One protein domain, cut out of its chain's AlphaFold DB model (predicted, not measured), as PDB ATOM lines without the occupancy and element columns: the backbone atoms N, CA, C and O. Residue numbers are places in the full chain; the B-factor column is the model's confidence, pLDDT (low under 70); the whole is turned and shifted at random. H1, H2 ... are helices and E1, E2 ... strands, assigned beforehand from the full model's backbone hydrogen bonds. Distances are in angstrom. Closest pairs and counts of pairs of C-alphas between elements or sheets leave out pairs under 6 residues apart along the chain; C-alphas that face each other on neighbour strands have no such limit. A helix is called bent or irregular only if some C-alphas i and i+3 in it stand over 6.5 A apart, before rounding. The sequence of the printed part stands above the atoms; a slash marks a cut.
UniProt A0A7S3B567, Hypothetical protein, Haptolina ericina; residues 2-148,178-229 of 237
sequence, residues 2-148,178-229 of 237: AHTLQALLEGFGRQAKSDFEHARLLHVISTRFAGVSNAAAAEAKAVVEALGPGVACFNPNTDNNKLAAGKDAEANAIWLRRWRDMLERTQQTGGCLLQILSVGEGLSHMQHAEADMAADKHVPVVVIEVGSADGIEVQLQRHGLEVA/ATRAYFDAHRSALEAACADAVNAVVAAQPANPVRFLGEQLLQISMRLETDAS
ATOM      1  N   ALA A   2     205.985 197.124 193.252       41.41
ATOM      2  CA  ALA A   2     204.693 197.825 193.129       41.41
ATOM      3  C   ALA A   2     204.616 199.194 193.852       41.41
ATOM      4  O   ALA A   2     204.158 200.169 193.266       41.41
ATOM      5  N   HIS A   3     205.158 199.310 195.072       42.75
ATOM      6  CA  HIS A   3     205.184 200.585 195.815       42.75
ATOM      7  C   HIS A   3     206.069 201.671 195.174       42.75
ATOM      8  O   HIS A   3     205.812 202.858 195.348       42.75
ATOM      9  N   THR A   4     207.090 201.284 194.408       55.28
ATOM     10  CA  THR A   4     208.019 202.219 193.753       55.28
ATOM     11  C   THR A   4     207.406 202.814 192.485       55.28
ATOM     12  O   THR A   4     207.573 204.000 192.222       55.28
ATOM     13  N   LEU A   5     206.644 202.013 191.731       41.19
ATOM     14  CA  LEU A   5     205.953 202.461 190.520       41.19
ATOM     15  C   LEU A   5     204.809 203.432 190.851       41.19
ATOM     16  O   LEU A   5     204.671 204.457 190.196       41.19
ATOM     17  N   GLN A   6     204.036 203.160 191.906       41.28
ATOM     18  CA  GLN A   6     202.947 204.042 192.334       41.28
ATOM     19  C   GLN A   6     203.458 205.397 192.849       41.28
ATOM     20  O   GLN A   6     202.921 206.434 192.469       41.28
ATOM     21  N   ALA A   7     204.551 205.410 193.618       50.81
ATOM     22  CA  ALA A   7     205.199 206.649 194.050       50.81
ATOM     23  C   ALA A   7     205.787 207.455 192.873       50.81
ATOM     24  O   ALA A   7     205.699 208.682 192.869       50.81
ATOM     25  N   LEU A   8     206.337 206.784 191.852       44.72
ATOM     26  CA  LEU A   8     206.794 207.429 190.614       44.72
ATOM     27  C   LEU A   8     205.625 208.039 189.830       44.72
ATOM     28  O   LEU A   8     205.700 209.199 189.436       44.72
ATOM     29  N   LEU A   9     204.523 207.304 189.661       42.56
ATOM     30  CA  LEU A   9     203.318 207.791 188.975       42.56
ATOM     31  C   LEU A   9     202.681 208.985 189.703       42.56
ATOM     32  O   LEU A   9     202.244 209.945 189.066       42.56
ATOM     33  N   GLU A  10     202.674 208.970 191.037       52.19
ATOM     34  CA  GLU A  10     202.233 210.105 191.851       52.19
ATOM     35  C   GLU A  10     203.209 211.290 191.812       52.19
ATOM     36  O   GLU A  10     202.769 212.434 191.937       52.19
ATOM     37  N   GLY A  11     204.510 211.043 191.648       46.00
ATOM     38  CA  GLY A  11     205.538 212.074 191.490       46.00
ATOM     39  C   GLY A  11     205.434 212.797 190.146       46.00
ATOM     40  O   GLY A  11     205.346 214.024 190.117       46.00
ATOM     41  N   PHE A  12     205.334 212.050 189.041       48.00
ATOM     42  CA  PHE A  12     205.135 212.620 187.701       48.00
ATOM     43  C   PHE A  12     203.785 213.339 187.577       48.00
ATOM     44  O   PHE A  12     203.717 214.430 187.015       48.00
ATOM     45  N   GLY A  13     202.720 212.782 188.166       51.62
ATOM     46  CA  GLY A  13     201.408 213.431 188.210       51.62
ATOM     47  C   GLY A  13     201.390 214.740 189.009       51.62
ATOM     48  O   GLY A  13     200.629 215.644 188.669       51.62
ATOM     49  N   ARG A  14     202.232 214.879 190.044       54.38
ATOM     50  CA  ARG A  14     202.381 216.130 190.813       54.38
ATOM     51  C   ARG A  14     203.187 217.189 190.062       54.38
ATOM     52  O   ARG A  14     202.784 218.348 190.083       54.38
ATOM     53  N   GLN A  15     204.262 216.801 189.374       51.09
ATOM     54  CA  GLN A  15     205.077 217.732 188.586       51.09
ATOM     55  C   GLN A  15     204.299 218.294 187.388       51.09
ATOM     56  O   GLN A  15     204.170 219.507 187.269       51.09
ATOM     57  N   ALA A  16     203.658 217.437 186.586       55.00
ATOM     58  CA  ALA A  16     202.832 217.891 185.463       55.00
ATOM     59  C   ALA A  16     201.655 218.767 185.929       55.00
ATOM     60  O   ALA A  16     201.277 219.732 185.271       55.00
ATOM     61  N   LYS A  17     201.080 218.475 187.105       59.91
ATOM     62  CA  LYS A  17     200.043 219.324 187.702       59.91
ATOM     63  C   LYS A  17     200.585 220.712 188.072       59.91
ATOM     64  O   LYS A  17     199.904 221.695 187.800       59.91
ATOM     65  N   SER A  18     201.806 220.781 188.600       65.31
ATOM     66  CA  SER A  18     202.488 222.036 188.926       65.31
ATOM     67  C   SER A  18     202.759 222.891 187.687       65.31
ATOM     68  O   SER A  18     202.551 224.102 187.737       65.31
ATOM     69  N   ASP A  19     203.175 222.295 186.572       77.25
ATOM     70  CA  ASP A  19     203.587 223.068 185.394       77.25
ATOM     71  C   ASP A  19     202.401 223.819 184.757       77.25
ATOM     72  O   ASP A  19     202.519 224.997 184.423       77.25
ATOM     73  N   PHE A  20     201.214 223.200 184.692       89.38
ATOM     74  CA  PHE A  20     200.000 223.864 184.190       89.38
ATOM     75  C   PHE A  20     199.390 224.858 185.188       89.38
ATOM     76  O   PHE A  20     198.828 225.881 184.792       89.38
ATOM     77  N   GLU A  21     199.482 224.579 186.490       85.12
ATOM     78  CA  GLU A  21     198.956 225.473 187.529       85.12
ATOM     79  C   GLU A  21     199.726 226.799 187.555       85.12
ATOM     80  O   GLU A  21     199.111 227.867 187.593       85.12
ATOM     81  N   HIS A  22     201.052 226.742 187.423       88.00
ATOM     82  CA  HIS A  22     201.925 227.917 187.472       88.00
ATOM     83  C   HIS A  22     202.207 228.547 186.103       88.00
ATOM     84  O   HIS A  22     202.871 229.584 186.040       88.00
ATOM     85  N   ALA A  23     201.698 227.970 185.010       91.50
ATOM     86  CA  ALA A  23     201.852 228.541 183.678       91.50
ATOM     87  C   ALA A  23     201.293 229.974 183.621       91.50
ATOM     88  O   ALA A  23     200.170 230.254 184.051       91.50
ATOM     89  N   ARG A  24     202.074 230.897 183.058       91.75
ATOM     90  CA  ARG A  24     201.614 232.257 182.750       91.75
ATOM     91  C   ARG A  24     200.583 232.228 181.624       91.75
ATOM     92  O   ARG A  24     199.620 232.984 181.676       91.75
ATOM     93  N   LEU A  25     200.798 231.355 180.640       88.62
ATOM     94  CA  LEU A  25     199.914 231.120 179.507       88.62
ATOM     95  C   LEU A  25     199.702 229.614 179.341       88.62
ATOM     96  O   LEU A  25     200.678 228.881 179.194       88.62
ATOM     97  N   LEU A  26     198.452 229.154 179.387       95.06
ATOM     98  CA  LEU A  26     198.102 227.750 179.193       95.06
ATOM     99  C   LEU A  26     197.230 227.599 177.952       95.06
ATOM    100  O   LEU A  26     196.170 228.209 177.879       95.06
ATOM    101  N   HIS A  27     197.645 226.736 177.034       95.31
ATOM    102  CA  HIS A  27     196.817 226.243 175.936       95.31
ATOM    103  C   HIS A  27     196.344 224.814 176.226       95.31
ATOM    104  O   HIS A  27     196.960 224.103 177.023       95.31
ATOM    105  N   VAL A  28     195.285 224.369 175.555       96.62
ATOM    106  CA  VAL A  28     194.815 222.973 175.594       96.62
ATOM    107  C   VAL A  28     194.676 222.425 174.180       96.62
ATOM    108  O   VAL A  28     194.322 223.168 173.271       96.62
ATOM    109  N   ILE A  29     194.941 221.134 173.981       95.94
ATOM    110  CA  ILE A  29     194.824 220.469 172.679       95.94
ATOM    111  C   ILE A  29     193.572 219.598 172.622       95.94
ATOM    112  O   ILE A  29     193.369 218.747 173.479       95.94
ATOM    113  N   SER A  30     192.788 219.759 171.559       95.69
ATOM    114  CA  SER A  30     191.732 218.845 171.124       95.69
ATOM    115  C   SER A  30     192.233 218.059 169.912       95.69
ATOM    116  O   SER A  30     192.572 218.634 168.879       95.69
ATOM    117  N   THR A  31     192.323 216.736 170.020       93.69
ATOM    118  CA  THR A  31     192.799 215.861 168.938       93.69
ATOM    119  C   THR A  31     192.166 214.475 169.063       93.69
ATOM    120  O   THR A  31     191.676 214.096 170.128       93.69
ATOM    121  N   ARG A  32     192.192 213.675 167.994       89.06
ATOM    122  CA  ARG A  32     191.821 212.257 168.078       89.06
ATOM    123  C   ARG A  32     192.844 211.477 168.904       89.06
ATOM    124  O   ARG A  32     194.029 211.793 168.920       89.06
ATOM    125  N   PHE A  33     192.387 210.409 169.559       81.88
ATOM    126  CA  PHE A  33     193.241 209.536 170.378       81.88
ATOM    127  C   PHE A  33     194.289 208.757 169.560       81.88
ATOM    128  O   PHE A  33     195.323 208.349 170.082       81.88
ATOM    129  N   ALA A  34     194.027 208.532 168.273       77.00
ATOM    130  CA  ALA A  34     194.892 207.776 167.376       77.00
ATOM    131  C   ALA A  34     194.897 208.406 165.978       77.00
ATOM    132  O   ALA A  34     194.018 209.203 165.656       77.00
ATOM    133  N   GLY A  35     195.863 208.005 165.148       76.44
ATOM    134  CA  GLY A  35     196.012 208.492 163.776       76.44
ATOM    135  C   GLY A  35     196.993 209.657 163.646       76.44
ATOM    136  O   GLY A  35     197.730 209.985 164.580       76.44
ATOM    137  N   VAL A  36     197.006 210.271 162.461       75.81
ATOM    138  CA  VAL A  36     197.947 211.341 162.087       75.81
ATOM    139  C   VAL A  36     197.764 212.579 162.968       75.81
ATOM    140  O   VAL A  36     198.748 213.185 163.395       75.81
ATOM    141  N   SER A  37     196.521 212.912 163.331       78.69
ATOM    142  CA  SER A  37     196.232 214.064 164.194       78.69
ATOM    143  C   SER A  37     196.834 213.926 165.600       78.69
ATOM    144  O   SER A  37     197.137 214.934 166.238       78.69
ATOM    145  N   ASN A  38     197.017 212.699 166.106       81.94
ATOM    146  CA  ASN A  38     197.613 212.476 167.423       81.94
ATOM    147  C   ASN A  38     199.125 212.751 167.410       81.94
ATOM    148  O   ASN A  38     199.648 213.363 168.340       81.94
ATOM    149  N   ALA A  39     199.822 212.352 166.340       80.88
ATOM    150  CA  ALA A  39     201.234 212.687 166.157       80.88
ATOM    151  C   ALA A  39     201.420 214.208 166.006       80.88
ATOM    152  O   ALA A  39     202.222 214.798 166.727       80.88
ATOM    153  N   ALA A  40     200.588 214.853 165.176       83.69
ATOM    154  CA  ALA A  40     200.571 216.312 165.035       83.69
ATOM    155  C   ALA A  40     200.351 217.035 166.371       83.69
ATOM    156  O   ALA A  40     200.979 218.051 166.645       83.69
ATOM    157  N   ALA A  41     199.464 216.513 167.221       88.62
ATOM    158  CA  ALA A  41     199.172 217.098 168.524       88.62
ATOM    159  C   ALA A  41     200.372 217.076 169.481       88.62
ATOM    160  O   ALA A  41     200.576 218.031 170.230       88.62
ATOM    161  N   ALA A  42     201.174 216.009 169.466       86.81
ATOM    162  CA  ALA A  42     202.392 215.947 170.271       86.81
ATOM    163  C   ALA A  42     203.416 217.003 169.825       86.81
ATOM    164  O   ALA A  42     204.045 217.653 170.660       86.81
ATOM    165  N   GLU A  43     203.542 217.223 168.517       84.69
ATOM    166  CA  GLU A  43     204.435 218.248 167.980       84.69
ATOM    167  C   GLU A  43     203.926 219.667 168.221       84.69
ATOM    168  O   GLU A  43     204.691 220.517 168.671       84.69
ATOM    169  N   ALA A  44     202.632 219.915 168.004       85.44
ATOM    170  CA  ALA A  44     202.007 221.199 168.294       85.44
ATOM    171  C   ALA A  44     202.207 221.592 169.766       85.44
ATOM    172  O   ALA A  44     202.570 222.732 170.049       85.44
ATOM    173  N   LYS A  45     202.065 220.639 170.702       92.50
ATOM    174  CA  LYS A  45     202.394 220.846 172.122       92.50
ATOM    175  C   LYS A  45     203.837 221.325 172.294       92.50
ATOM    176  O   LYS A  45     204.057 222.359 172.920       92.50
ATOM    177  N   ALA A  46     204.803 220.597 171.731       87.06
ATOM    178  CA  ALA A  46     206.222 220.922 171.872       87.06
ATOM    179  C   ALA A  46     206.563 222.309 171.299       87.06
ATOM    180  O   ALA A  46     207.301 223.070 171.921       87.06
ATOM    181  N   VAL A  47     205.985 222.655 170.147       83.50
ATOM    182  CA  VAL A  47     206.124 223.974 169.515       83.50
ATOM    183  C   VAL A  47     205.588 225.080 170.421       83.50
ATOM    184  O   VAL A  47     206.273 226.072 170.652       83.50
ATOM    185  N   VAL A  48     204.381 224.908 170.965       85.62
ATOM    186  CA  VAL A  48     203.747 225.909 171.835       85.62
ATOM    187  C   VAL A  48     204.553 226.113 173.115       85.62
ATOM    188  O   VAL A  48     204.781 227.249 173.523       85.62
ATOM    189  N   GLU A  49     205.030 225.034 173.734       88.62
ATOM    190  CA  GLU A  49     205.857 225.105 174.944       88.62
ATOM    191  C   GLU A  49     207.237 225.736 174.671       88.62
ATOM    192  O   GLU A  49     207.813 226.376 175.554       88.62
ATOM    193  N   ALA A  50     207.744 225.651 173.436       84.00
ATOM    194  CA  ALA A  50     208.985 226.301 173.018       84.00
ATOM    195  C   ALA A  50     208.855 227.820 172.777       84.00
ATOM    196  O   ALA A  50     209.879 228.501 172.696       84.00
ATOM    197  N   LEU A  51     207.637 228.379 172.705       79.25
ATOM    198  CA  LEU A  51     207.421 229.818 172.473       79.25
ATOM    199  C   LEU A  51     207.978 230.702 173.597       79.25
ATOM    200  O   LEU A  51     208.264 231.881 173.376       79.25
ATOM    201  N   GLY A  52     208.139 230.163 174.805       81.69
ATOM    202  CA  GLY A  52     208.856 230.859 175.860       81.69
ATOM    203  C   GLY A  52     208.571 230.352 177.270       81.69
ATOM    204  O   GLY A  52     207.640 229.582 177.504       81.69
ATOM    205  N   PRO A  53     209.353 230.826 178.254       87.06
ATOM    206  CA  PRO A  53     209.173 230.440 179.644       87.06
ATOM    207  C   PRO A  53     207.783 230.840 180.160       87.06
ATOM    208  O   PRO A  53     207.294 231.954 179.938       87.06
ATOM    209  N   GLY A  54     207.157 229.913 180.888       86.88
ATOM    210  CA  GLY A  54     205.815 230.082 181.441       86.88
ATOM    211  C   GLY A  54     204.679 229.862 180.438       86.88
ATOM    212  O   GLY A  54     203.536 230.133 180.799       86.88
ATOM    213  N   VAL A  55     204.965 229.394 179.217       88.56
ATOM    214  CA  VAL A  55     203.954 228.869 178.290       88.56
ATOM    215  C   VAL A  55     203.860 227.357 178.478       88.56
ATOM    216  O   VAL A  55     204.876 226.667 178.460       88.56
ATOM    217  N   ALA A  56     202.649 226.847 178.678       94.69
ATOM    218  CA  ALA A  56     202.373 225.420 178.778       94.69
ATOM    219  C   ALA A  56     201.253 225.027 177.807       94.69
ATOM    220  O   ALA A  56     200.384 225.844 177.488       94.69
ATOM    221  N   CYS A  57     201.242 223.775 177.356       94.50
ATOM    222  CA  CYS A  57     200.203 223.279 176.460       94.50
ATOM    223  C   CYS A  57     199.724 221.906 176.925       94.50
ATOM    224  O   CYS A  57     200.455 220.929 176.834       94.50
ATOM    225  N   PHE A  58     198.509 221.807 177.452       95.06
ATOM    226  CA  PHE A  58     197.965 220.539 177.927       95.06
ATOM    227  C   PHE A  58     197.446 219.691 176.760       95.06
ATOM    228  O   PHE A  58     196.520 220.092 176.057       95.06
ATOM    229  N   ASN A  59     197.993 218.489 176.592       93.25
ATOM    230  CA  ASN A  59     197.515 217.485 175.648       93.25
ATOM    231  C   ASN A  59     196.849 216.327 176.415       93.25
ATOM    232  O   ASN A  59     197.533 215.589 177.129       93.25
ATOM    233  N   PRO A  60     195.530 216.112 176.261       89.19
ATOM    234  CA  PRO A  60     194.800 215.098 177.013       89.19
ATOM    235  C   PRO A  60     195.294 213.670 176.756       89.19
ATOM    236  O   PRO A  60     195.143 212.828 177.640       89.19
ATOM    237  N   ASN A  61     195.883 213.391 175.590       87.00
ATOM    238  CA  ASN A  61     196.364 212.055 175.242       87.00
ATOM    239  C   ASN A  61     197.701 211.720 175.915       87.00
ATOM    240  O   ASN A  61     197.960 210.547 176.181       87.00
ATOM    241  N   THR A  62     198.542 212.719 176.200       85.75
ATOM    242  CA  THR A  62     199.875 212.511 176.798       85.75
ATOM    243  C   THR A  62     199.932 212.890 178.271       85.75
ATOM    244  O   THR A  62     200.606 212.223 179.045       85.75
ATOM    245  N   ASP A  63     199.219 213.939 178.676       87.31
ATOM    246  CA  ASP A  63     199.355 214.535 180.009       87.31
ATOM    247  C   ASP A  63     198.351 213.952 181.011       87.31
ATOM    248  O   ASP A  63     198.462 214.143 182.226       87.31
ATOM    249  N   ASN A  64     197.359 213.207 180.518       80.56
ATOM    250  CA  ASN A  64     196.376 212.532 181.350       80.56
ATOM    251  C   ASN A  64     196.793 211.077 181.614       80.56
ATOM    252  O   ASN A  64     196.179 210.123 181.142       80.56
ATOM    253  N   ASN A  65     197.844 210.912 182.424       61.56
ATOM    254  CA  ASN A  65     198.498 209.626 182.728       61.56
ATOM    255  C   ASN A  65     197.563 208.522 183.274       61.56
ATOM    256  O   ASN A  65     197.939 207.352 183.291       61.56
ATOM    257  N   LYS A  66     196.346 208.861 183.726       54.16
ATOM    258  CA  LYS A  66     195.353 207.886 184.211       54.16
ATOM    259  C   LYS A  66     194.473 207.270 183.116       54.16
ATOM    260  O   LYS A  66     193.837 206.256 183.391       54.16
ATOM    261  N   LEU A  67     194.476 207.796 181.887       49.50
ATOM    262  CA  LEU A  67     193.829 207.128 180.745       49.50
ATOM    263  C   LEU A  67     194.476 205.771 180.426       49.50
ATOM    264  O   LEU A  67     193.817 204.876 179.905       49.50
ATOM    265  N   ALA A  68     195.753 205.591 180.779       46.34
ATOM    266  CA  ALA A  68     196.519 204.390 180.457       46.34
ATOM    267  C   ALA A  68     196.057 203.115 181.199       46.34
ATOM    268  O   ALA A  68     196.546 202.033 180.879       46.34
ATOM    269  N   ALA A  69     195.138 203.207 182.173       45.94
ATOM    270  CA  ALA A  69     194.819 202.098 183.079       45.94
ATOM    271  C   ALA A  69     193.404 201.488 182.966       45.94
ATOM    272  O   ALA A  69     193.161 200.487 183.639       45.94
ATOM    273  N   GLY A  70     192.473 201.988 182.139       46.25
ATOM    274  CA  GLY A  70     191.165 201.316 182.036       46.25
ATOM    275  C   GLY A  70     190.152 201.913 181.062       46.25
ATOM    276  O   GLY A  70     189.993 203.126 180.971       46.25
ATOM    277  N   LYS A  71     189.417 201.030 180.375       54.88
ATOM    278  CA  LYS A  71     188.253 201.327 179.518       54.88
ATOM    279  C   LYS A  71     186.968 201.539 180.338       54.88
ATOM    280  O   LYS A  71     185.895 201.125 179.910       54.88
ATOM    281  N   ASP A  72     187.071 202.158 181.509       68.56
ATOM    282  CA  ASP A  72     185.964 202.228 182.463       68.56
ATOM    283  C   ASP A  72     185.448 203.660 182.626       68.56
ATOM    284  O   ASP A  72     186.185 204.636 182.468       68.56
ATOM    285  N   ALA A  73     184.160 203.793 182.957       78.94
ATOM    286  CA  ALA A  73     183.470 205.075 183.136       78.94
ATOM    287  C   ALA A  73     184.209 206.042 184.083       78.94
ATOM    288  O   ALA A  73     184.129 207.260 183.923       78.94
ATOM    289  N   GLU A  74     184.969 205.504 185.038       77.56
ATOM    290  CA  GLU A  74     185.821 206.271 185.941       77.56
ATOM    291  C   GLU A  74     186.958 207.005 185.213       77.56
ATOM    292  O   GLU A  74     187.188 208.185 185.481       77.56
ATOM    293  N   ALA A  75     187.633 206.363 184.253       76.06
ATOM    294  CA  ALA A  75     188.702 206.993 183.477       76.06
ATOM    295  C   ALA A  75     188.163 208.166 182.648       76.06
ATOM    296  O   ALA A  75     188.756 209.245 182.650       76.06
ATOM    297  N   ASN A  76     186.987 207.996 182.035       80.88
ATOM    298  CA  ASN A  76     186.304 209.069 181.311       80.88
ATOM    299  C   ASN A  76     185.875 210.210 182.244       80.88
ATOM    300  O   ASN A  76     186.011 211.377 181.889       80.88
ATOM    301  N   ALA A  77     185.396 209.903 183.453       83.06
ATOM    302  CA  ALA A  77     185.026 210.923 184.433       83.06
ATOM    303  C   ALA A  77     186.244 211.720 184.935       83.06
ATOM    304  O   ALA A  77     186.170 212.942 185.079       83.06
ATOM    305  N   ILE A  78     187.373 211.045 185.178       81.06
ATOM    306  CA  ILE A  78     188.649 211.689 185.522       81.06
ATOM    307  C   ILE A  78     189.127 212.551 184.356       81.06
ATOM    308  O   ILE A  78     189.536 213.694 184.573       81.06
ATOM    309  N   TRP A  79     189.038 212.027 183.133       85.94
ATOM    310  CA  TRP A  79     189.405 212.747 181.925       85.94
ATOM    311  C   TRP A  79     188.591 214.028 181.763       85.94
ATOM    312  O   TRP A  79     189.181 215.104 181.722       85.94
ATOM    313  N   LEU A  80     187.260 213.927 181.799       88.00
ATOM    314  CA  LEU A  80     186.346 215.065 181.689       88.00
ATOM    315  C   LEU A  80     186.601 216.108 182.776       88.00
ATOM    316  O   LEU A  80     186.616 217.306 182.503       88.00
ATOM    317  N   ARG A  81     186.821 215.664 184.020       87.75
ATOM    318  CA  ARG A  81     187.125 216.580 185.123       87.75
ATOM    319  C   ARG A  81     188.420 217.335 184.855       87.75
ATOM    320  O   ARG A  81     188.428 218.558 184.935       87.75
ATOM    321  N   ARG A  82     189.490 216.621 184.492       88.94
ATOM    322  CA  ARG A  82     190.787 217.245 184.224       88.94
ATOM    323  C   ARG A  82     190.720 218.180 183.020       88.94
ATOM    324  O   ARG A  82     191.239 219.284 183.105       88.94
ATOM    325  N   TRP A  83     190.054 217.766 181.947       92.00
ATOM    326  CA  TRP A  83     189.805 218.583 180.763       92.00
ATOM    327  C   TRP A  83     189.137 219.912 181.126       92.00
ATOM    328  O   TRP A  83     189.639 220.984 180.790       92.00
ATOM    329  N   ARG A  84     188.048 219.849 181.899       93.44
ATOM    330  CA  ARG A  84     187.314 221.033 182.350       93.44
ATOM    331  C   ARG A  84     188.175 221.971 183.198       93.44
ATOM    332  O   ARG A  84     188.095 223.183 183.002       93.44
ATOM    333  N   ASP A  85     188.989 221.422 184.101       92.62
ATOM    334  CA  ASP A  85     189.913 222.206 184.929       92.62
ATOM    335  C   ASP A  85     190.964 222.921 184.054       92.62
ATOM    336  O   ASP A  85     191.282 224.089 184.279       92.62
ATOM    337  N   MET A  86     191.486 222.247 183.021       95.31
ATOM    338  CA  MET A  86     192.454 222.842 182.092       95.31
ATOM    339  C   MET A  86     191.825 223.906 181.192       95.31
ATOM    340  O   MET A  86     192.462 224.928 180.952       95.31
ATOM    341  N   LEU A  87     190.573 223.741 180.755       95.50
ATOM    342  CA  LEU A  87     189.851 224.796 180.035       95.50
ATOM    343  C   LEU A  87     189.624 226.038 180.902       95.50
ATOM    344  O   LEU A  87     189.804 227.156 180.435       95.50
ATOM    345  N   GLU A  88     189.265 225.861 182.174       94.69
ATOM    346  CA  GLU A  88     189.123 226.986 183.104       94.69
ATOM    347  C   GLU A  88     190.449 227.726 183.299       94.69
ATOM    348  O   GLU A  88     190.503 228.953 183.234       94.69
ATOM    349  N   ARG A  89     191.551 226.988 183.449       94.50
ATOM    350  CA  ARG A  89     192.878 227.598 183.545       94.50
ATOM    351  C   ARG A  89     193.310 228.269 182.234       94.50
ATOM    352  O   ARG A  89     193.907 229.346 182.264       94.50
ATOM    353  N   THR A  90     192.970 227.679 181.090       95.06
ATOM    354  CA  THR A  90     193.195 228.258 179.755       95.06
ATOM    355  C   THR A  90     192.473 229.594 179.629       95.06
ATOM    356  O   THR A  90     193.092 230.587 179.261       95.06
ATOM    357  N   GLN A  91     191.204 229.661 180.041       91.94
ATOM    358  CA  GLN A  91     190.439 230.906 180.092       91.94
ATOM    359  C   GLN A  91     191.117 231.952 180.991       91.94
ATOM    360  O   GLN A  91     191.324 233.087 180.571       91.94
ATOM    361  N   GLN A  92     191.501 231.576 182.216       89.50
ATOM    362  CA  GLN A  92     192.118 232.491 183.190       89.50
ATOM    363  C   GLN A  92     193.464 233.058 182.722       89.50
ATOM    364  O   GLN A  92     193.798 234.195 183.042       89.50
ATOM    365  N   THR A  93     194.252 232.263 181.996       89.06
ATOM    366  CA  THR A  93     195.526 232.707 181.406       89.06
ATOM    367  C   THR A  93     195.358 233.393 180.050       89.06
ATOM    368  O   THR A  93     196.316 233.955 179.521       89.06
ATOM    369  N   GLY A  94     194.149 233.347 179.484       84.88
ATOM    370  CA  GLY A  94     193.829 233.858 178.159       84.88
ATOM    371  C   GLY A  94     194.486 233.081 177.012       84.88
ATOM    372  O   GLY A  94     194.745 233.651 175.950       84.88
ATOM    373  N   GLY A  95     194.771 231.794 177.216       90.81
ATOM    374  CA  GLY A  95     195.175 230.899 176.136       90.81
ATOM    375  C   GLY A  95     194.003 230.489 175.242       90.81
ATOM    376  O   GLY A  95     192.958 231.140 175.197       90.81
ATOM    377  N   CYS A  96     194.178 229.394 174.507       92.94
ATOM    378  CA  CYS A  96     193.181 228.890 173.563       92.94
ATOM    379  C   CYS A  96     193.138 227.360 173.514       92.94
ATOM    380  O   CYS A  96     194.051 226.677 173.991       92.94
ATOM    381  N   LEU A  97     192.068 226.847 172.910       95.75
ATOM    382  CA  LEU A  97     191.951 225.471 172.460       95.75
ATOM    383  C   LEU A  97     192.575 225.338 171.070       95.75
ATOM    384  O   LEU A  97     192.135 225.995 170.134       95.75
ATOM    385  N   LEU A  98     193.569 224.468 170.932       94.25
ATOM    386  CA  LEU A  98     194.161 224.074 169.659       94.25
ATOM    387  C   LEU A  98     193.497 222.776 169.197       94.25
ATOM    388  O   LEU A  98     193.728 221.714 169.771       94.25
ATOM    389  N   GLN A  99     192.650 222.858 168.181       95.19
ATOM    390  CA  GLN A  99     191.946 221.722 167.612       95.19
ATOM    391  C   GLN A  99     192.701 221.197 166.390       95.19
ATOM    392  O   GLN A  99     192.664 221.790 165.315       95.19
ATOM    393  N   ILE A 100     193.405 220.083 166.572       91.31
ATOM    394  CA  ILE A 100     194.271 219.485 165.554       91.31
ATOM    395  C   ILE A 100     193.466 218.489 164.723       91.31
ATOM    396  O   ILE A 100     192.947 217.498 165.251       91.31
ATOM    397  N   LEU A 101     193.382 218.739 163.419       90.38
ATOM    398  CA  LEU A 101     192.633 217.931 162.463       90.38
ATOM    399  C   LEU A 101     193.561 217.379 161.392       90.38
ATOM    400  O   LEU A 101     194.468 218.068 160.938       90.38
ATOM    401  N   SER A 102     193.318 216.142 160.961       83.44
ATOM    402  CA  SER A 102     193.913 215.642 159.727       83.44
ATOM    403  C   SER A 102     192.939 215.840 158.567       83.44
ATOM    404  O   SER A 102     191.740 215.567 158.703       83.44
ATOM    405  N   VAL A 103     193.443 216.320 157.429       80.75
ATOM    406  CA  VAL A 103     192.639 216.524 156.218       80.75
ATOM    407  C   VAL A 103     191.967 215.209 155.817       80.75
ATOM    408  O   VAL A 103     192.607 214.167 155.701       80.75
ATOM    409  N   GLY A 104     190.649 215.259 155.622       81.06
ATOM    410  CA  GLY A 104     189.831 214.099 155.257       81.06
ATOM    411  C   GLY A 104     189.305 213.266 156.432       81.06
ATOM    412  O   GLY A 104     188.371 212.494 156.230       81.06
ATOM    413  N   GLU A 105     189.814 213.436 157.659       81.38
ATOM    414  CA  GLU A 105     189.258 212.742 158.835       81.38
ATOM    415  C   GLU A 105     188.024 213.453 159.408       81.38
ATOM    416  O   GLU A 105     187.132 212.800 159.958       81.38
ATOM    417  N   GLY A 106     187.980 214.784 159.291       83.62
ATOM    418  CA  GLY A 106     186.951 215.624 159.899       83.62
ATOM    419  C   GLY A 106     186.946 215.578 161.435       83.62
ATOM    420  O   GLY A 106     187.739 214.881 162.082       83.62
ATOM    421  N   LEU A 107     186.018 216.318 162.039       87.81
ATOM    422  CA  LEU A 107     185.850 216.363 163.492       87.81
ATOM    423  C   LEU A 107     185.277 215.050 164.035       87.81
ATOM    424  O   LEU A 107     184.317 214.496 163.501       87.81
ATOM    425  N   SER A 108     185.852 214.552 165.129       89.94
ATOM    426  CA  SER A 108     185.211 213.488 165.910       89.94
ATOM    427  C   SER A 108     184.115 214.054 166.824       89.94
ATOM    428  O   SER A 108     184.142 215.228 167.193       89.94
ATOM    429  N   HIS A 109     183.174 213.212 167.265       90.12
ATOM    430  CA  HIS A 109     182.155 213.621 168.244       90.12
ATOM    431  C   HIS A 109     182.757 214.169 169.545       90.12
ATOM    432  O   HIS A 109     182.200 215.092 170.133       90.12
ATOM    433  N   MET A 110     183.902 213.629 169.977       90.19
ATOM    434  CA  MET A 110     184.610 214.144 171.149       90.19
ATOM    435  C   MET A 110     185.124 215.562 170.898       90.19
ATOM    436  O   MET A 110     184.909 216.437 171.723       90.19
ATOM    437  N   GLN A 111     185.723 215.812 169.733       93.44
ATOM    438  CA  GLN A 111     186.245 217.134 169.382       93.44
ATOM    439  C   GLN A 111     185.137 218.186 169.235       93.44
ATOM    440  O   GLN A 111     185.348 219.339 169.600       93.44
ATOM    441  N   HIS A 112     183.945 217.797 168.768       93.81
ATOM    442  CA  HIS A 112     182.765 218.667 168.826       93.81
ATOM    443  C   HIS A 112     182.410 219.037 170.270       93.81
ATOM    444  O   HIS A 112     182.316 220.216 170.592       93.81
ATOM    445  N   ALA A 113     182.302 218.047 171.160       93.44
ATOM    446  CA  ALA A 113     182.005 218.300 172.569       93.44
ATOM    447  C   ALA A 113     183.092 219.146 173.262       93.44
ATOM    448  O   ALA A 113     182.793 219.979 174.112       93.44
ATOM    449  N   GLU A 114     184.361 218.949 172.906       95.44
ATOM    450  CA  GLU A 114     185.491 219.751 173.386       95.44
ATOM    451  C   GLU A 114     185.415 221.208 172.930       95.44
ATOM    452  O   GLU A 114     185.654 222.102 173.747       95.44
ATOM    453  N   ALA A 115     185.047 221.450 171.669       94.12
ATOM    454  CA  ALA A 115     184.826 222.793 171.144       94.12
ATOM    455  C   ALA A 115     183.634 223.479 171.830       94.12
ATOM    456  O   ALA A 115     183.766 224.625 172.254       94.12
ATOM    457  N   ASP A 116     182.524 222.769 172.040       94.50
ATOM    458  CA  ASP A 116     181.358 223.294 172.766       94.50
ATOM    459  C   ASP A 116     181.706 223.619 174.233       94.50
ATOM    460  O   ASP A 116     181.362 224.677 174.754       94.50
ATOM    461  N   MET A 117     182.482 222.769 174.913       95.12
ATOM    462  CA  MET A 117     182.948 223.064 176.276       95.12
ATOM    463  C   MET A 117     183.899 224.271 176.337       95.12
ATOM    464  O   MET A 117     183.923 224.990 177.340       95.12
ATOM    465  N   ALA A 118     184.711 224.487 175.297       94.69
ATOM    466  CA  ALA A 118     185.535 225.686 175.176       94.69
ATOM    467  C   ALA A 118     184.668 226.931 174.939       94.69
ATOM    468  O   ALA A 118     184.901 227.960 175.580       94.69
ATOM    469  N   ALA A 119     183.626 226.810 174.110       90.62
ATOM    470  CA  ALA A 119     182.626 227.841 173.855       90.62
ATOM    471  C   ALA A 119     181.980 228.365 175.135       90.62
ATOM    472  O   ALA A 119     182.002 229.570 175.401       90.62
ATOM    473  N   ASP A 120     181.471 227.441 175.951       91.31
ATOM    474  CA  ASP A 120     180.789 227.725 177.215       91.31
ATOM    475  C   ASP A 120     181.688 228.479 178.205       91.31
ATOM    476  O   ASP A 120     181.216 229.221 179.065       91.31
ATOM    477  N   LYS A 121     183.006 228.298 178.083       89.62
ATOM    478  CA  LYS A 121     184.025 228.964 178.904       89.62
ATOM    479  C   LYS A 121     184.645 230.184 178.227       89.62
ATOM    480  O   LYS A 121     185.581 230.762 178.773       89.62
ATOM    481  N   HIS A 122     184.144 230.588 177.061       88.50
ATOM    482  CA  HIS A 122     184.696 231.676 176.254       88.50
ATOM    483  C   HIS A 122     186.187 231.495 175.915       88.50
ATOM    484  O   HIS A 122     186.931 232.470 175.796       88.50
ATOM    485  N   VAL A 123     186.633 230.247 175.767       87.56
ATOM    486  CA  VAL A 123     187.985 229.915 175.318       87.56
ATOM    487  C   VAL A 123     187.996 229.927 173.784       87.56
ATOM    488  O   VAL A 123     187.209 229.200 173.178       87.56
ATOM    489  N   PRO A 124     188.858 230.727 173.127       86.25
ATOM    490  CA  PRO A 124     188.973 230.723 171.670       86.25
ATOM    491  C   PRO A 124     189.384 229.348 171.141       86.25
ATOM    492  O   PRO A 124     190.236 228.694 171.747       86.25
ATOM    493  N   VAL A 125     188.841 228.953 169.989       90.81
ATOM    494  CA  VAL A 125     189.215 227.713 169.304       90.81
ATOM    495  C   VAL A 125     190.035 228.055 168.065       90.81
ATOM    496  O   VAL A 125     189.636 228.859 167.227       90.81
ATOM    497  N   VAL A 126     191.213 227.457 167.958       87.56
ATOM    498  CA  VAL A 126     192.095 227.541 166.796       87.56
ATOM    499  C   VAL A 126     192.108 226.169 166.155       87.56
ATOM    500  O   VAL A 126     192.588 225.214 166.760       87.56
ATOM    501  N   VAL A 127     191.601 226.068 164.937       90.19
ATOM    502  CA  VAL A 127     191.657 224.840 164.154       90.19
ATOM    503  C   VAL A 127     192.961 224.830 163.365       90.19
ATOM    504  O   VAL A 127     193.277 225.802 162.680       90.19
ATOM    505  N   ILE A 128     193.719 223.742 163.486       85.19
ATOM    506  CA  ILE A 128     194.955 223.500 162.740       85.19
ATOM    507  C   ILE A 128     194.742 222.245 161.903       85.19
ATOM    508  O   ILE A 128     194.617 221.144 162.448       85.19
ATOM    509  N   GLU A 129     194.700 222.409 160.585       86.44
ATOM    510  CA  GLU A 129     194.538 221.304 159.644       86.44
ATOM    511  C   GLU A 129     195.896 220.819 159.130       86.44
ATOM    512  O   GLU A 129     196.737 221.597 158.678       86.44
ATOM    513  N   VAL A 130     196.108 219.506 159.209       79.12
ATOM    514  CA  VAL A 130     197.374 218.834 158.914       79.12
ATOM    515  C   VAL A 130     197.159 217.801 157.810       79.12
ATOM    516  O   VAL A 130     196.238 216.984 157.874       79.12
ATOM    517  N   GLY A 131     198.029 217.792 156.802       71.62
ATOM    518  CA  GLY A 131     197.975 216.831 155.696       71.62
ATOM    519  C   GLY A 131     197.377 217.359 154.391       71.62
ATOM    520  O   GLY A 131     197.068 216.551 153.518       71.62
ATOM    521  N   SER A 132     197.223 218.678 154.218       58.16
ATOM    522  CA  SER A 132     196.921 219.229 152.891       58.16
ATOM    523  C   SER A 132     198.182 219.196 152.012       58.16
ATOM    524  O   SER A 132     199.300 219.330 152.519       58.16
ATOM    525  N   ALA A 133     198.018 219.013 150.698       53.66
ATOM    526  CA  ALA A 133     199.119 219.136 149.735       53.66
ATOM    527  C   ALA A 133     199.698 220.566 149.690       53.66
ATOM    528  O   ALA A 133     200.825 220.754 149.239       53.66
ATOM    529  N   ASP A 134     198.937 221.535 150.205       53.56
ATOM    530  CA  ASP A 134     199.219 222.968 150.177       53.56
ATOM    531  C   ASP A 134     199.804 223.488 151.510       53.56
ATOM    532  O   ASP A 134     200.075 224.680 151.655       53.56
ATOM    533  N   GLY A 135     200.048 222.602 152.490       60.19
ATOM    534  CA  GLY A 135     200.668 222.925 153.780       60.19
ATOM    535  C   GLY A 135     199.740 222.802 154.996       60.19
ATOM    536  O   GLY A 135     198.800 222.006 155.012       60.19
ATOM    537  N   ILE A 136     200.062 223.546 156.059       65.06
ATOM    538  CA  ILE A 136     199.297 223.601 157.316       65.06
ATOM    539  C   ILE A 136     198.384 224.824 157.270       65.06
ATOM    540  O   ILE A 136     198.874 225.944 157.112       65.06
ATOM    541  N   GLU A 137     197.078 224.617 157.426       68.69
ATOM    542  CA  GLU A 137     196.087 225.698 157.453       68.69
ATOM    543  C   GLU A 137     195.658 226.002 158.895       68.69
ATOM    544  O   GLU A 137     195.459 225.094 159.705       68.69
ATOM    545  N   VAL A 138     195.505 227.293 159.210       66.12
ATOM    546  CA  VAL A 138     195.041 227.772 160.518       66.12
ATOM    547  C   VAL A 138     193.752 228.556 160.352       66.12
ATOM    548  O   VAL A 138     193.715 229.563 159.645       66.12
ATOM    549  N   GLN A 139     192.713 228.142 161.072       72.62
ATOM    550  CA  GLN A 139     191.442 228.852 161.134       72.62
ATOM    551  C   GLN A 139     191.142 229.250 162.580       72.62
ATOM    552  O   GLN A 139     191.100 228.414 163.481       72.62
ATOM    553  N   LEU A 140     190.927 230.546 162.816       67.12
ATOM    554  CA  LEU A 140     190.562 231.059 164.134       67.12
ATOM    555  C   LEU A 140     189.039 231.150 164.253       67.12
ATOM    556  O   LEU A 140     188.404 231.979 163.602       67.12
ATOM    557  N   GLN A 141     188.464 230.345 165.141       69.44
ATOM    558  CA  GLN A 141     187.054 230.406 165.506       69.44
ATOM    559  C   GLN A 141     186.909 231.112 166.859       69.44
ATOM    560  O   GLN A 141     187.298 230.604 167.915       69.44
ATOM    561  N   ARG A 142     186.339 232.323 166.847       57.91
ATOM    562  CA  ARG A 142     185.885 233.006 168.065       57.91
ATOM    563  C   ARG A 142     184.368 232.973 168.125       57.91
ATOM    564  O   ARG A 142     183.700 233.277 167.138       57.91
ATOM    565  N   HIS A 143     183.816 232.703 169.306       52.59
ATOM    566  CA  HIS A 143     182.384 232.883 169.524       52.59
ATOM    567  C   HIS A 143     182.002 234.343 169.264       52.59
ATOM    568  O   HIS A 143     182.413 235.243 169.995       52.59
ATOM    569  N   GLY A 144     181.241 234.560 168.188       43.69
ATOM    570  CA  GLY A 144     180.718 235.864 167.779       43.69
ATOM    571  C   GLY A 144     181.575 236.671 166.795       43.69
ATOM    572  O   GLY A 144     181.145 237.759 166.429       43.69
ATOM    573  N   LEU A 145     182.740 236.180 166.350       37.47
ATOM    574  CA  LEU A 145     183.594 236.851 165.356       37.47
ATOM    575  C   LEU A 145     184.332 235.803 164.505       37.47
ATOM    576  O   LEU A 145     185.331 235.233 164.939       37.47
ATOM    577  N   GLU A 146     183.861 235.567 163.280       37.06
ATOM    578  CA  GLU A 146     184.679 234.922 162.247       37.06
ATOM    579  C   GLU A 146     185.848 235.859 161.914       37.06
ATOM    580  O   GLU A 146     185.636 236.990 161.471       37.06
ATOM    581  N   VAL A 147     187.087 235.425 162.153       39.09
ATOM    582  CA  VAL A 147     188.272 236.179 161.727       39.09
ATOM    583  C   VAL A 147     188.760 235.593 160.407       39.09
ATOM    584  O   VAL A 147     189.024 234.399 160.298       39.09
ATOM    585  N   ALA A 148     188.822 236.459 159.397       39.94
ATOM    586  CA  ALA A 148     189.090 236.129 158.006       39.94
ATOM    587  C   ALA A 148     190.491 235.541 157.750       39.94
ATOM    588  O   ALA A 148     191.472 235.870 158.417       39.94
ATOM    589  N   ALA A 178     207.395 208.090 157.716       58.66
ATOM    590  CA  ALA A 178     206.725 208.976 156.763       58.66
ATOM    591  C   ALA A 178     206.037 210.149 157.476       58.66
ATOM    592  O   ALA A 178     206.111 211.282 157.009       58.66
ATOM    593  N   THR A 179     205.431 209.883 158.636       60.03
ATOM    594  CA  THR A 179     204.826 210.913 159.490       60.03
ATOM    595  C   THR A 179     205.893 211.877 159.998       60.03
ATOM    596  O   THR A 179     205.745 213.084 159.857       60.03
ATOM    597  N   ARG A 180     207.022 211.359 160.492       63.53
ATOM    598  CA  ARG A 180     208.137 212.183 160.960       63.53
ATOM    599  C   ARG A 180     208.777 213.011 159.847       63.53
ATOM    600  O   ARG A 180     209.036 214.186 160.052       63.53
ATOM    601  N   ALA A 181     208.992 212.435 158.665       66.12
ATOM    602  CA  ALA A 181     209.527 213.173 157.520       66.12
ATOM    603  C   ALA A 181     208.569 214.274 157.043       66.12
ATOM    604  O   ALA A 181     209.015 215.370 156.706       66.12
ATOM    605  N   TYR A 182     207.258 214.003 157.045       65.38
ATOM    606  CA  TYR A 182     206.240 215.015 156.771       65.38
ATOM    607  C   TYR A 182     206.342 216.167 157.771       65.38
ATOM    608  O   TYR A 182     206.433 217.324 157.367       65.38
ATOM    609  N   PHE A 183     206.394 215.859 159.062       63.53
ATOM    610  CA  PHE A 183     206.484 216.876 160.096       63.53
ATOM    611  C   PHE A 183     207.792 217.652 160.073       63.53
ATOM    612  O   PHE A 183     207.762 218.872 160.139       63.53
ATOM    613  N   ASP A 184     208.932 216.994 159.882       69.88
ATOM    614  CA  ASP A 184     210.211 217.687 159.752       69.88
ATOM    615  C   ASP A 184     210.212 218.640 158.543       69.88
ATOM    616  O   ASP A 184     210.737 219.748 158.645       69.88
ATOM    617  N   ALA A 185     209.555 218.269 157.436       68.31
ATOM    618  CA  ALA A 185     209.397 219.137 156.269       68.31
ATOM    619  C   ALA A 185     208.436 220.322 156.502       68.31
ATOM    620  O   ALA A 185     208.608 221.372 155.887       68.31
ATOM    621  N   HIS A 186     207.445 220.176 157.387       62.50
ATOM    622  CA  HIS A 186     206.405 221.185 157.639       62.50
ATOM    623  C   HIS A 186     206.527 221.871 159.009       62.50
ATOM    624  O   HIS A 186     205.702 222.721 159.347       62.50
ATOM    625  N   ARG A 187     207.570 221.560 159.787       72.69
ATOM    626  CA  ARG A 187     207.784 222.048 161.156       72.69
ATOM    627  C   ARG A 187     207.742 223.566 161.232       72.69
ATOM    628  O   ARG A 187     207.007 224.112 162.043       72.69
ATOM    629  N   SER A 188     208.467 224.255 160.352       68.19
ATOM    630  CA  SER A 188     208.490 225.721 160.342       68.19
ATOM    631  C   SER A 188     207.127 226.334 160.008       68.19
ATOM    632  O   SER A 188     206.801 227.405 160.515       68.19
ATOM    633  N   ALA A 189     206.310 225.660 159.190       68.12
ATOM    634  CA  ALA A 189     204.943 226.099 158.921       68.12
ATOM    635  C   ALA A 189     204.047 225.903 160.153       68.12
ATOM    636  O   ALA A 189     203.281 226.806 160.478       68.12
ATOM    637  N   LEU A 190     204.191 224.784 160.877       65.56
ATOM    638  CA  LEU A 190     203.480 224.535 162.137       65.56
ATOM    639  C   LEU A 190     203.878 225.551 163.216       65.56
ATOM    640  O   LEU A 190     203.022 226.075 163.921       65.56
ATOM    641  N   GLU A 191     205.171 225.853 163.327       71.19
ATOM    642  CA  GLU A 191     205.709 226.863 164.241       71.19
ATOM    643  C   GLU A 191     205.131 228.247 163.951       71.19
ATOM    644  O   GLU A 191     204.626 228.899 164.866       71.19
ATOM    645  N   ALA A 192     205.137 228.670 162.683       68.75
ATOM    646  CA  ALA A 192     204.550 229.939 162.268       68.75
ATOM    647  C   ALA A 192     203.036 229.981 162.536       68.75
ATOM    648  O   ALA A 192     202.547 230.930 163.138       68.75
ATOM    649  N   ALA A 193     202.318 228.918 162.172       67.25
ATOM    650  CA  ALA A 193     200.887 228.748 162.410       67.25
ATOM    651  C   ALA A 193     200.512 228.872 163.896       67.25
ATOM    652  O   ALA A 193     199.623 229.644 164.263       67.25
ATOM    653  N   CYS A 194     201.210 228.134 164.762       66.69
ATOM    654  CA  CYS A 194     201.010 228.184 166.207       66.69
ATOM    655  C   CYS A 194     201.341 229.573 166.762       66.69
ATOM    656  O   CYS A 194     200.563 230.114 167.546       66.69
ATOM    657  N   ALA A 195     202.461 230.172 166.348       71.31
ATOM    658  CA  ALA A 195     202.850 231.504 166.795       71.31
ATOM    659  C   ALA A 195     201.821 232.566 166.381       71.31
ATOM    660  O   ALA A 195     201.403 233.360 167.222       71.31
ATOM    661  N   ASP A 196     201.364 232.556 165.129       70.81
ATOM    662  CA  ASP A 196     200.359 233.488 164.614       70.81
ATOM    663  C   ASP A 196     199.029 233.340 165.355       70.81
ATOM    664  O   ASP A 196     198.441 234.336 165.777       70.81
ATOM    665  N   ALA A 197     198.581 232.105 165.595       65.69
ATOM    666  CA  ALA A 197     197.364 231.840 166.352       65.69
ATOM    667  C   ALA A 197     197.457 232.338 167.802       65.69
ATOM    668  O   ALA A 197     196.553 233.024 168.286       65.69
ATOM    669  N   VAL A 198     198.559 232.031 168.492       66.06
ATOM    670  CA  VAL A 198     198.799 232.483 169.869       66.06
ATOM    671  C   VAL A 198     198.879 234.007 169.921       66.06
ATOM    672  O   VAL A 198     198.215 234.631 170.750       66.06
ATOM    673  N   ASN A 199     199.619 234.626 169.002       70.94
ATOM    674  CA  ASN A 199     199.747 236.076 168.919       70.94
ATOM    675  C   ASN A 199     198.407 236.750 168.616       70.94
ATOM    676  O   ASN A 199     198.101 237.767 169.229       70.94
ATOM    677  N   ALA A 200     197.579 236.183 167.735       68.81
ATOM    678  CA  ALA A 200     196.242 236.697 167.451       68.81
ATOM    679  C   ALA A 200     195.328 236.620 168.682       68.81
ATOM    680  O   ALA A 200     194.579 237.558 168.966       68.81
ATOM    681  N   VAL A 201     195.410 235.528 169.450       63.72
ATOM    682  CA  VAL A 201     194.672 235.389 170.710       63.72
ATOM    683  C   VAL A 201     195.120 236.450 171.711       63.72
ATOM    684  O   VAL A 201     194.262 237.174 172.212       63.72
ATOM    685  N   VAL A 202     196.430 236.593 171.937       67.62
ATOM    686  CA  VAL A 202     197.018 237.582 172.858       67.62
ATOM    687  C   VAL A 202     196.688 239.014 172.434       67.62
ATOM    688  O   VAL A 202     196.221 239.799 173.253       67.62
ATOM    689  N   ALA A 203     196.879 239.357 171.160       69.62
ATOM    690  CA  ALA A 203     196.646 240.702 170.631       69.62
ATOM    691  C   ALA A 203     195.188 241.141 170.762       69.62
ATOM    692  O   ALA A 203     194.903 242.325 170.924       69.62
ATOM    693  N   ALA A 204     194.263 240.188 170.693       64.31
ATOM    694  CA  ALA A 204     192.849 240.463 170.832       64.31
ATOM    695  C   ALA A 204     192.298 240.120 172.226       64.31
ATOM    696  O   ALA A 204     191.076 240.052 172.387       64.31
ATOM    697  N   GLN A 205     193.167 239.932 173.228       62.88
ATOM    698  CA  GLN A 205     192.785 240.108 174.627       62.88
ATOM    699  C   GLN A 205     192.570 241.604 174.898       62.88
ATOM    700  O   GLN A 205     193.313 242.445 174.385       62.88
ATOM    701  N   PRO A 206     191.570 241.983 175.708       62.78
ATOM    702  CA  PRO A 206     191.387 243.377 176.072       62.78
ATOM    703  C   PRO A 206     192.625 243.882 176.820       62.78
ATOM    704  O   PRO A 206     193.002 243.327 177.850       62.78
ATOM    705  N   ALA A 207     193.210 244.987 176.346       66.06
ATOM    706  CA  ALA A 207     194.381 245.621 176.965       66.06
ATOM    707  C   ALA A 207     194.178 245.953 178.457       66.06
ATOM    708  O   ALA A 207     195.138 246.112 179.207       66.06
ATOM    709  N   ASN A 208     192.918 246.058 178.892       63.59
ATOM    710  CA  ASN A 208     192.537 246.171 180.289       63.59
ATOM    711  C   ASN A 208     191.341 245.238 180.582       63.59
ATOM    712  O   ASN A 208     190.194 245.614 180.317       63.59
ATOM    713  N   PRO A 209     191.583 244.036 181.138       52.28
ATOM    714  CA  PRO A 209     190.536 243.053 181.420       52.28
ATOM    715  C   PRO A 209     189.488 243.566 182.414       52.28
ATOM    716  O   PRO A 209     188.310 243.252 182.286       52.28
ATOM    717  N   VAL A 210     189.901 244.398 183.378       53.00
ATOM    718  CA  VAL A 210     189.007 245.002 184.381       53.00
ATOM    719  C   VAL A 210     188.052 245.988 183.721       53.00
ATOM    720  O   VAL A 210     186.856 245.978 184.003       53.00
ATOM    721  N   ARG A 211     188.564 246.811 182.800       57.31
ATOM    722  CA  ARG A 211     187.737 247.724 182.009       57.31
ATOM    723  C   ARG A 211     186.761 246.955 181.123       57.31
ATOM    724  O   ARG A 211     185.588 247.299 181.110       57.31
ATOM    725  N   PHE A 212     187.228 245.911 180.441       62.50
ATOM    726  CA  PHE A 212     186.367 245.059 179.622       62.50
ATOM    727  C   PHE A 212     185.238 244.434 180.451       62.50
ATOM    728  O   PHE A 212     184.077 244.529 180.068       62.50
ATOM    729  N   LEU A 213     185.552 243.871 181.623       53.38
ATOM    730  CA  LEU A 213     184.544 243.315 182.528       53.38
ATOM    731  C   LEU A 213     183.555 244.392 183.001       53.38
ATOM    732  O   LEU A 213     182.349 244.158 183.021       53.38
ATOM    733  N   GLY A 214     184.056 245.585 183.338       64.94
ATOM    734  CA  GLY A 214     183.232 246.737 183.701       64.94
ATOM    735  C   GLY A 214     182.274 247.151 182.584       64.94
ATOM    736  O   GLY A 214     181.095 247.365 182.848       64.94
ATOM    737  N   GLU A 215     182.745 247.200 181.336       67.75
ATOM    738  CA  GLU A 215     181.932 247.515 180.153       67.75
ATOM    739  C   GLU A 215     180.878 246.428 179.875       67.75
ATOM    740  O   GLU A 215     179.724 246.759 179.603       67.75
ATOM    741  N   GLN A 216     181.228 245.143 180.013       66.81
ATOM    742  CA  GLN A 216     180.278 244.031 179.870       66.81
ATOM    743  C   GLN A 216     179.180 244.072 180.943       66.81
ATOM    744  O   GLN A 216     177.996 243.948 180.625       66.81
ATOM    745  N   LEU A 217     179.543 244.304 182.210       68.06
ATOM    746  CA  LEU A 217     178.577 244.441 183.305       68.06
ATOM    747  C   LEU A 217     177.648 245.642 183.096       68.06
ATOM    748  O   LEU A 217     176.447 245.536 183.348       68.06
ATOM    749  N   LEU A 218     178.175 246.757 182.580       73.56
ATOM    750  CA  LEU A 218     177.369 247.931 182.245       73.56
ATOM    751  C   LEU A 218     176.353 247.616 181.139       73.56
ATOM    752  O   LEU A 218     175.180 247.955 181.270       73.56
ATOM    753  N   GLN A 219     176.777 246.919 180.078       72.50
ATOM    754  CA  GLN A 219     175.878 246.504 178.996       72.50
ATOM    755  C   GLN A 219     174.775 245.558 179.483       72.50
ATOM    756  O   GLN A 219     173.625 245.702 179.066       72.50
ATOM    757  N   ILE A 220     175.098 244.615 180.373       69.69
ATOM    758  CA  ILE A 220     174.107 243.722 180.989       69.69
ATOM    759  C   ILE A 220     173.108 244.532 181.824       69.69
ATOM    760  O   ILE A 220     171.904 244.342 181.667       69.69
ATOM    761  N   SER A 221     173.584 245.469 182.653       79.00
ATOM    762  CA  SER A 221     172.720 246.346 183.457       79.00
ATOM    763  C   SER A 221     171.747 247.138 182.583       79.00
ATOM    764  O   SER A 221     170.547 247.141 182.840       79.00
ATOM    765  N   MET A 222     172.243 247.738 181.496       76.75
ATOM    766  CA  MET A 222     171.408 248.497 180.561       76.75
ATOM    767  C   MET A 222     170.341 247.621 179.889       76.75
ATOM    768  O   MET A 222     169.201 248.054 179.728       76.75
ATOM    769  N   ARG A 223     170.671 246.378 179.513       76.00
ATOM    770  CA  ARG A 223     169.689 245.442 178.934       76.00
ATOM    771  C   ARG A 223     168.596 245.079 179.934       76.00
ATOM    772  O   ARG A 223     167.423 245.143 179.585       76.00
ATOM    773  N   LEU A 224     168.968 244.785 181.180       74.38
ATOM    774  CA  LEU A 224     168.009 244.465 182.240       74.38
ATOM    775  C   LEU A 224     167.058 245.635 182.541       74.38
ATOM    776  O   LEU A 224     165.872 245.414 182.767       74.38
ATOM    777  N   GLU A 225     167.543 246.878 182.491       76.12
ATOM    778  CA  GLU A 225     166.702 248.079 182.633       76.12
ATOM    779  C   GLU A 225     165.738 248.270 181.448       76.12
ATOM    780  O   GLU A 225     164.586 248.683 181.627       76.12
ATOM    781  N   THR A 226     166.184 247.926 180.237       74.75
ATOM    782  CA  THR A 226     165.367 248.016 179.017       74.75
ATOM    783  C   THR A 226     164.281 246.933 178.987       74.75
ATOM    784  O   THR A 226     163.148 247.200 178.597       74.75
ATOM    785  N   ASP A 227     164.575 245.728 179.477       69.69
ATOM    786  CA  ASP A 227     163.595 244.637 179.556       69.69
ATOM    787  C   ASP A 227     162.589 244.841 180.700       69.69
ATOM    788  O   ASP A 227     161.398 244.548 180.555       69.69
ATOM    789  N   ALA A 228     163.020 245.423 181.826       61.50
ATOM    790  CA  ALA A 228     162.132 245.761 182.941       61.50
ATOM    791  C   ALA A 228     161.089 246.836 182.583       61.50
ATOM    792  O   ALA A 228     160.040 246.920 183.224       61.50
ATOM    793  N   SER A 229     161.339 247.641 181.546       58.88
ATOM    794  CA  SER A 229     160.419 248.685 181.080       58.88
ATOM    795  C   SER A 229     159.374 248.192 180.063       58.88
ATOM    796  O   SER A 229     158.467 248.948 179.717       58.88
TER     797      SER A 229
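This is residues 2 to 148 and 178 to 229 of the 237 residues of the protein "Hypothetical protein" of Haptolina ericina (UniProt A0A7S3B567). A strongly twisted, curled sheet of five strands makes the core, with H4 and H5 over one face and H2 and H6b over the other, the sheet curling round H6b. Residues 2 to 8 of H1 stick out, and residues 206 to 229, which include H7, stick out as a long arm. The printed part has 199 residues with seven named helices and five named strands, in the order H1 E1 H2 E2 H3 H4 E3 H5 E4 E5 H6 H7; the mixed sheet runs E2 E1 E3 E4 E5, and the class is mixed, helices and strands. The whole is compact, with a radius of gyration of the C-alphas of 18.6 A and spans of 66 by 48 by 34 A.

The sheet has edge strands E2, residues 55 to 58, and E5, residues 135 to 142, and inner strands E1, residues 25 to 30, E3, residues 97 to 102, and E4, residues 125 to 132. E2 and E1 are parallel, with N 58 and O 27 2.8 A apart, as are E1 and E3, with N 98 and O 28 2.8 A apart, and E3 and E4, with N 99 and O 126 2.8 A apart. E4 and E5 form an antiparallel hairpin, with N 127 and O 139 2.8 A apart. H1, residues 2 to 22, H4, residues 73 to 93, and H5, residues 109 to 120, are on one face; H2, residues 36 to 50, and H6b, residues 188 to 203, are on the other: three layers, helices on both faces of a sheet. The closest C-alphas of H4 and E1 are those of Leu 26 and Thr 90, 5.0 A. H2 and H6b touch at a steep tilt of 61 degrees, the closest C-alphas being those of Val 47 and Glu 191, 6.0 A. H6, residues 178 to 203, was assigned as one helix by its hydrogen bonds but is bent, with C-alphas 185 and 188 7.8 A apart; its arm H6a, residues 178 to 185, only grazes the sheet, as does H3, residues 60 to 63. H7, residues 209 to 228, is not on the sheet and touches no helix. Every O i to N i+4 pair is within hydrogen-bond range in H2, H4, H5, H6a, H6b and H7; in H1 16 of 17 are, and H3 is too short for one.

H1 begins at C-alpha 2 (204.693, 197.825, 193.129) and is 30.7 A long; H4 is 30.2 A and H7 28.6 A, ending at C-alpha 228 (162.132, 245.761, 182.941).

Residues 149 to 177 are not printed, with 32.4 A between C-alphas 148 and 178. Of the links printed whole, none is long. Mean pLDDT of the printed part is 75.0, and 80 residues are under 70, among them residues 2 to 18 and 200 to 217.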